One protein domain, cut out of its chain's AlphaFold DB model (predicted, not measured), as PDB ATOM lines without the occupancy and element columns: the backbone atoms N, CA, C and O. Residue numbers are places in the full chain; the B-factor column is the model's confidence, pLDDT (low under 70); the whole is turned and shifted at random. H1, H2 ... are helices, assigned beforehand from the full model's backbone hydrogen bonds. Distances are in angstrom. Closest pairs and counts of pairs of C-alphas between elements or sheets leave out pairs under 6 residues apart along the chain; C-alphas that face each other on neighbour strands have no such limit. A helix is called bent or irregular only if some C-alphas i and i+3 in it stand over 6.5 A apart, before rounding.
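AT A GLANCE: This is residues 2 to 48 of the 85 residues of an uncharacterized protein of Lachnospiraceae bacterium MD335 (UniProt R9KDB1). An open zigzag of helices: the longest helix, H2, makes a loose V with H1, joined through the turn at residues 13 to 16, and the short H3 follows at the other end of H2. From the last two residues of H3 onward, residues 38 to 48, of which 44 to 47 belong to the four-residue H4, stick out as a tail and add to the length. The printed part has 47 residues with four named helices, H1, H2, H3 and H4 in that order along the chain, and no named strand; the class is all helix. The whole is only just loose, close to extended, with a radius of gyration of the C-alphas of 14.2 A, and the C-alphas span 41 by 23 by 17 A.

HOW THE PARTS SIT: The longest helix, H2, residues 17 to 31, touches no helix. H1, residues 3 to 12, is close to H2 but not clearly touching; their closest C-alphas, those of Leu 12 and Leu 20, are 7.2 A apart. H1 and H2 run opposite ways at a steep tilt of 44 degrees. H3, residues 34 to 39, is close to H2 but not clearly touching; their closest C-alphas, those of Gln 28 and Lys 37, are 7.4 A apart. H2 and H3 run opposite ways at a steep tilt of 51 degrees. H4, residues 44 to 47, is apart from H1, H2 and H3, and H1 is apart from H3. In H1 and H2 every O i to N i+4 pair is within hydrogen-bond range; in H3 0 of 2 such pairs are, beside 1 of 3 O i to N i+3 pairs, and H4 is too short for an O i to N i+4 pair.

IN THESE COORDINATES: H2 runs 20.0 A from C-alpha 17 at (33.969, -12.317, 1.126) to C-alpha 31 at (26.429, -27.189, -9.989). It is neither bent nor irregular, but only just: C-alphas 28 and 31 are 6.1 A apart. H1, 14.7 A long, begins with C-alpha 3 at (42.723, -34.770, -2.921). H3, 10.6 A long, is neither bent nor irregular, but only just: C-alphas 36 and 39 are 6.5 A apart. H4, 5.2 A long, ends with C-alpha 47 at (5.775, -24.966, 8.063).

THE WHOLE: The outline is elongated, and the two C-alphas farthest apart, those of Thr 3 and Ala 48, are 42.9 A apart. The printed part has no cut, and its three links, H1 to H2, H2 to H3 and H3 to H4, are tight. The mean pLDDT of the printed part is 78.1; residues 34 to 48 are under 70.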
ATOM      1  N   SER A   2      39.221 -35.832   0.375       90.56
ATOM      2  CA  SER A   2      39.682 -36.170  -0.980       90.56
ATOM      3  C   SER A   2      40.776 -35.191  -1.433       90.56
ATOM      4  O   SER A   2      40.770 -34.031  -1.018       90.56
ATOM      5  N   THR A   3      41.690 -35.626  -2.304       93.06
ATOM      6  CA  THR A   3      42.723 -34.770  -2.921       93.06
ATOM      7  C   THR A   3      42.118 -33.527  -3.577       93.06
ATOM      8  O   THR A   3      42.644 -32.429  -3.421       93.06
ATOM      9  N   LEU A   4      40.959 -33.685  -4.219       90.94
ATOM     10  CA  LEU A   4      40.221 -32.594  -4.850       90.94
ATOM     11  C   LEU A   4      39.640 -31.603  -3.830       90.94
ATOM     12  O   LEU A   4      39.645 -30.400  -4.064       90.94
ATOM     13  N   GLN A   5      39.164 -32.089  -2.679       88.75
ATOM     14  CA  GLN A   5      38.627 -31.214  -1.629       88.75
ATOM     15  C   GLN A   5      39.717 -30.289  -1.082       88.75
ATOM     16  O   GLN A   5      39.479 -29.096  -0.938       88.75
ATOM     17  N   ASN A   6      40.925 -30.816  -0.866       92.44
ATOM     18  CA  ASN A   6      42.061 -30.008  -0.419       92.44
ATOM     19  C   ASN A   6      42.438 -28.932  -1.446       92.44
ATOM     20  O   ASN A   6      42.714 -27.799  -1.063       92.44
ATOM     21  N   GLN A   7      42.418 -29.266  -2.740       91.44
ATOM     22  CA  GLN A   7      42.687 -28.299  -3.809       91.44
ATOM     23  C   GLN A   7      41.632 -27.190  -3.856       91.44
ATOM     24  O   GLN A   7      41.983 -26.023  -4.019       91.44
ATOM     25  N   ILE A   8      40.352 -27.526  -3.667       90.50
ATOM     26  CA  ILE A   8      39.275 -26.531  -3.614       90.50
ATOM     27  C   ILE A   8      39.477 -25.602  -2.415       90.50
ATOM     28  O   ILE A   8      39.447 -24.389  -2.584       90.50
ATOM     29  N   THR A   9      39.743 -26.146  -1.226       90.56
ATOM     30  CA  THR A   9      39.979 -25.330  -0.027       90.56
ATOM     31  C   THR A   9      41.179 -24.400  -0.195       90.56
ATOM     32  O   THR A   9      41.072 -23.226   0.132       90.56
ATOM     33  N   GLN A  10      42.285 -24.884  -0.769       92.62
ATOM     34  CA  GLN A  10      43.452 -24.048  -1.076       92.62
ATOM     35  C   GLN A  10      43.152 -22.964  -2.118       92.62
ATOM     36  O   GLN A  10      43.698 -21.873  -2.030       92.62
ATOM     37  N   SER A  11      42.281 -23.241  -3.091       90.56
ATOM     38  CA  SER A  11      41.915 -22.267  -4.130       90.56
ATOM     39  C   SER A  11      40.986 -21.162  -3.616       90.56
ATOM     40  O   SER A  11      40.886 -20.111  -4.242       90.56
ATOM     41  N   LEU A  12      40.275 -21.411  -2.511       92.12
ATOM     42  CA  LEU A  12      39.378 -20.443  -1.876       92.12
ATOM     43  C   LEU A  12      40.079 -19.609  -0.792       92.12
ATOM     44  O   LEU A  12      39.536 -18.591  -0.366       92.12
ATOM     45  N   ASP A  13      41.262 -20.032  -0.344       92.69
ATOM     46  CA  ASP A  13      42.022 -19.340   0.693       92.69
ATOM     47  C   ASP A  13      42.562 -17.994   0.181       92.69
ATOM     48  O   ASP A  13      43.107 -17.894  -0.919       92.69
ATOM     49  N   GLY A  14      42.385 -16.936   0.973       90.81
ATOM     50  CA  GLY A  14      42.790 -15.571   0.611       90.81
ATOM     51  C   GLY A  14      41.835 -14.802  -0.314       90.81
ATOM     52  O   GLY A  14      42.131 -13.656  -0.658       90.81
ATOM     53  N   LEU A  15      40.688 -15.375  -0.700       94.69
ATOM     54  CA  LEU A  15      39.648 -14.640  -1.428       94.69
ATOM     55  C   LEU A  15      38.858 -13.702  -0.502       94.69
ATOM     56  O   LEU A  15      38.663 -13.977   0.681       94.69
ATOM     57  N   SER A  16      38.367 -12.592  -1.061       95.50
ATOM     58  CA  SER A  16      37.456 -11.689  -0.352       95.50
ATOM     59  C   SER A  16      36.074 -12.318  -0.162       95.50
ATOM     60  O   SER A  16      35.661 -13.180  -0.941       95.50
ATOM     61  N   ASP A  17      35.326 -11.836   0.833       94.06
ATOM     62  CA  ASP A  17      33.969 -12.317   1.126       94.06
ATOM     63  C   ASP A  17      33.031 -12.189  -0.091       94.06
ATOM     64  O   ASP A  17      32.316 -13.130  -0.429       94.06
ATOM     65  N   ASP A  18      33.131 -11.085  -0.842       95.06
ATOM     66  CA  ASP A  18      32.375 -10.878  -2.087       95.06
ATOM     67  C   ASP A  18      32.685 -11.945  -3.148       95.06
ATOM     68  O   ASP A  18      31.785 -12.445  -3.830       95.06
ATOM     69  N   SER A  19      33.957 -12.335  -3.271       93.44
ATOM     70  CA  SER A  19      34.392 -13.353  -4.233       93.44
ATOM     71  C   SER A  19      33.904 -14.742  -3.821       93.44
ATOM     72  O   SER A  19      33.427 -15.512  -4.658       93.44
ATOM     73  N   LEU A  20      33.969 -15.054  -2.523       94.44
ATOM     74  CA  LEU A  20      33.447 -16.303  -1.965       94.44
ATOM     75  C   LEU A  20      31.931 -16.403  -2.152       94.44
ATOM     76  O   LEU A  20      31.424 -17.455  -2.553       94.44
ATOM     77  N   ARG A  21      31.212 -15.301  -1.932       93.00
ATOM     78  CA  ARG A  21      29.765 -15.214  -2.132       93.00
ATOM     79  C   ARG A  21      29.376 -15.423  -3.591       93.00
ATOM     80  O   ARG A  21      28.483 -16.221  -3.869       93.00
ATOM     81  N   PHE A  22      30.087 -14.785  -4.518       94.25
ATOM     82  CA  PHE A  22      29.887 -14.992  -5.950       94.25
ATOM     83  C   PHE A  22      30.098 -16.462  -6.356       94.25
ATOM     84  O   PHE A  22      29.264 -17.048  -7.050       94.25
ATOM     85  N   ILE A  23      31.177 -17.095  -5.886       92.69
ATOM     86  CA  ILE A  23      31.457 -18.512  -6.172       92.69
ATOM     87  C   ILE A  23      30.353 -19.415  -5.606       92.69
ATOM     88  O   ILE A  23      29.896 -20.335  -6.290       92.69
ATOM     89  N   LEU A  24      29.880 -19.136  -4.389       90.44
ATOM     90  CA  LEU A  24      28.784 -19.876  -3.766       90.44
ATOM     91  C   LEU A  24      27.500 -19.791  -4.608       90.44
ATOM     92  O   LEU A  24      26.859 -20.816  -4.850       90.44
ATOM     93  N   GLU A  25      27.153 -18.602  -5.104       90.50
ATOM     94  CA  GLU A  25      25.993 -18.396  -5.978       90.50
ATOM     95  C   GLU A  25      26.116 -19.175  -7.293       90.50
ATOM     96  O   GLU A  25      25.137 -19.761  -7.761       90.50
ATOM     97  N   MET A  26      27.315 -19.248  -7.878       92.06
ATOM     98  CA  MET A  26      27.557 -20.031  -9.095       92.06
ATOM     99  C   MET A  26      27.398 -21.533  -8.853       92.06
ATOM    100  O   MET A  26      26.738 -22.218  -9.642       92.06
ATOM    101  N   ILE A  27      27.927 -22.044  -7.739       89.12
ATOM    102  CA  ILE A  27      27.768 -23.451  -7.351       89.12
ATOM    103  C   ILE A  27      26.287 -23.769  -7.129       89.12
ATOM    104  O   ILE A  27      25.777 -24.758  -7.656       89.12
ATOM    105  N   GLN A  28      25.565 -22.908  -6.414       84.19
ATOM    106  CA  GLN A  28      24.131 -23.074  -6.193       84.19
ATOM    107  C   GLN A  28      23.332 -23.012  -7.493       84.19
ATOM    108  O   GLN A  28      22.388 -23.777  -7.669       84.19
ATOM    109  N   ARG A  29      23.684 -22.123  -8.421       82.69
ATOM    110  CA  ARG A  29      22.907 -21.929  -9.645       82.69
ATOM    111  C   ARG A  29      23.120 -23.042 -10.666       82.69
ATOM    112  O   ARG A  29      22.126 -23.472 -11.253       82.69
ATOM    113  N   PHE A  30      24.362 -23.489 -10.848       87.00
ATOM    114  CA  PHE A  30      24.758 -24.333 -11.981       87.00
ATOM    115  C   PHE A  30      25.276 -25.724 -11.607       87.00
ATOM    116  O   PHE A  30      25.203 -26.623 -12.438       87.00
ATOM    117  N   VAL A  31      25.805 -25.916 -10.395       85.19
ATOM    118  CA  VAL A  31      26.429 -27.189  -9.989       85.19
ATOM    119  C   VAL A  31      25.482 -28.021  -9.131       85.19
ATOM    120  O   VAL A  31      25.417 -29.239  -9.284       85.19
ATOM    121  N   LEU A  32      24.736 -27.377  -8.232       81.56
ATOM    122  CA  LEU A  32      23.753 -28.049  -7.392       81.56
ATOM    123  C   LEU A  32      22.492 -28.382  -8.212       81.56
ATOM    124  O   LEU A  32      21.846 -27.460  -8.725       81.56
ATOM    125  N   PRO A  33      22.113 -29.675  -8.308       73.25
ATOM    126  CA  PRO A  33      20.863 -30.089  -8.936       73.25
ATOM    127  C   PRO A  33      19.677 -29.374  -8.287       73.25
ATOM    128  O   PRO A  33      19.714 -29.051  -7.094       73.25
ATOM    129  N   ALA A  34      18.618 -29.113  -9.054       63.88
ATOM    130  CA  ALA A  34      17.450 -28.379  -8.564       63.88
ATOM    131  C   ALA A  34      16.819 -29.048  -7.327       63.88
ATOM    132  O   ALA A  34      16.311 -28.363  -6.442       63.88
ATOM    133  N   GLU A  35      16.958 -30.366  -7.217       62.56
ATOM    134  CA  GLU A  35      16.484 -31.206  -6.118       62.56
ATOM    135  C   GLU A  35      17.278 -31.002  -4.812       62.56
ATOM    136  O   GLU A  35      16.782 -31.305  -3.728       62.56
ATOM    137  N   ALA A  36      18.505 -30.473  -4.880       58.94
ATOM    138  CA  ALA A  36      19.350 -30.195  -3.714       58.94
ATOM    139  C   ALA A  36      19.149 -28.780  -3.133       58.94
ATOM    140  O   ALA A  36      19.603 -28.504  -2.022       58.94
ATOM    141  N   LYS A  37      18.454 -27.890  -3.858       55.66
ATOM    142  CA  LYS A  37      18.147 -26.508  -3.431       55.66
ATOM    143  C   LYS A  37      17.109 -26.441  -2.310       55.66
ATOM    144  O   LYS A  37      16.981 -25.418  -1.644       55.66
ATOM    145  N   ASP A  38      16.423 -27.548  -2.054       53.88
ATOM    146  CA  ASP A  38      15.344 -27.654  -1.074       53.88
ATOM    147  C   ASP A  38      15.847 -27.853   0.371       53.88
ATOM    148  O   ASP A  38      15.090 -28.282   1.237       53.88
ATOM    149  N   LYS A  39      17.131 -27.560   0.660       53.78
ATOM    150  CA  LYS A  39      17.721 -27.707   2.011       53.78
ATOM    151  C   LYS A  39      18.352 -26.454   2.641       53.78
ATOM    152  O   LYS A  39      18.828 -26.561   3.768       53.78
ATOM    153  N   SER A  40      18.368 -25.284   1.990       49.25
ATOM    154  CA  SER A  40      18.971 -24.066   2.575       49.25
ATOM    155  C   SER A  40      18.088 -22.811   2.625       49.25
ATOM    156  O   SER A  40      18.617 -21.702   2.671       49.25
ATOM    157  N   ILE A  41      16.762 -22.941   2.659       51.28
ATOM    158  CA  ILE A  41      15.879 -21.827   3.044       51.28
ATOM    159  C   ILE A  41      15.281 -22.199   4.395       51.28
ATOM    160  O   ILE A  41      14.728 -23.269   4.532       51.28
ATOM    161  N   ASN A  42      15.411 -21.385   5.437       49.44
ATOM    162  CA  ASN A  42      14.827 -21.726   6.734       49.44
ATOM    163  C   ASN A  42      13.281 -21.731   6.638       49.44
ATOM    164  O   ASN A  42      12.646 -20.679   6.668       49.44
ATOM    165  N   TYR A  43      12.692 -22.918   6.455       47.88
ATOM    166  CA  TYR A  43      11.256 -23.150   6.242       47.88
ATOM    167  C   TYR A  43      10.438 -23.202   7.536       47.88
ATOM    168  O   TYR A  43       9.217 -23.341   7.449       47.88
ATOM    169  N   ASP A  44      11.051 -23.102   8.724       44.50
ATOM    170  CA  ASP A  44      10.318 -23.218   9.998       44.50
ATOM    171  C   ASP A  44       9.252 -22.120  10.156       44.50
ATOM    172  O   ASP A  44       8.223 -22.332  10.794       44.50
ATOM    173  N   ALA A  45       9.426 -20.978   9.482       47.53
ATOM    174  CA  ALA A  45       8.414 -19.924   9.416       47.53
ATOM    175  C   ALA A  45       7.247 -20.229   8.448       47.53
ATOM    176  O   ALA A  45       6.176 -19.645   8.582       47.53
ATOM    177  N   VAL A  46       7.419 -21.143   7.486       47.84
ATOM    178  CA  VAL A  46       6.389 -21.497   6.484       47.84
ATOM    179  C   VAL A  46       5.679 -22.810   6.846       47.84
ATOM    180  O   VAL A  46       4.523 -23.017   6.482       47.84
ATOM    181  N   ALA A  47       6.327 -23.683   7.624       47.16
ATOM    182  CA  ALA A  47       5.775 -24.966   8.063       47.16
ATOM    183  C   ALA A  47       4.788 -24.861   9.244       47.16
ATOM    184  O   ALA A  47       4.042 -25.809   9.497       47.16
ATOM    185  N   ALA A  48       4.723 -23.719   9.939       48.69
ATOM    186  CA  ALA A  48       3.781 -23.516  11.044       48.69
ATOM    187  C   ALA A  48       2.318 -23.325  10.591       48.69
ATOM    188  O   ALA A  48       1.414 -23.367  11.425       48.69
TER     189      ALA A  48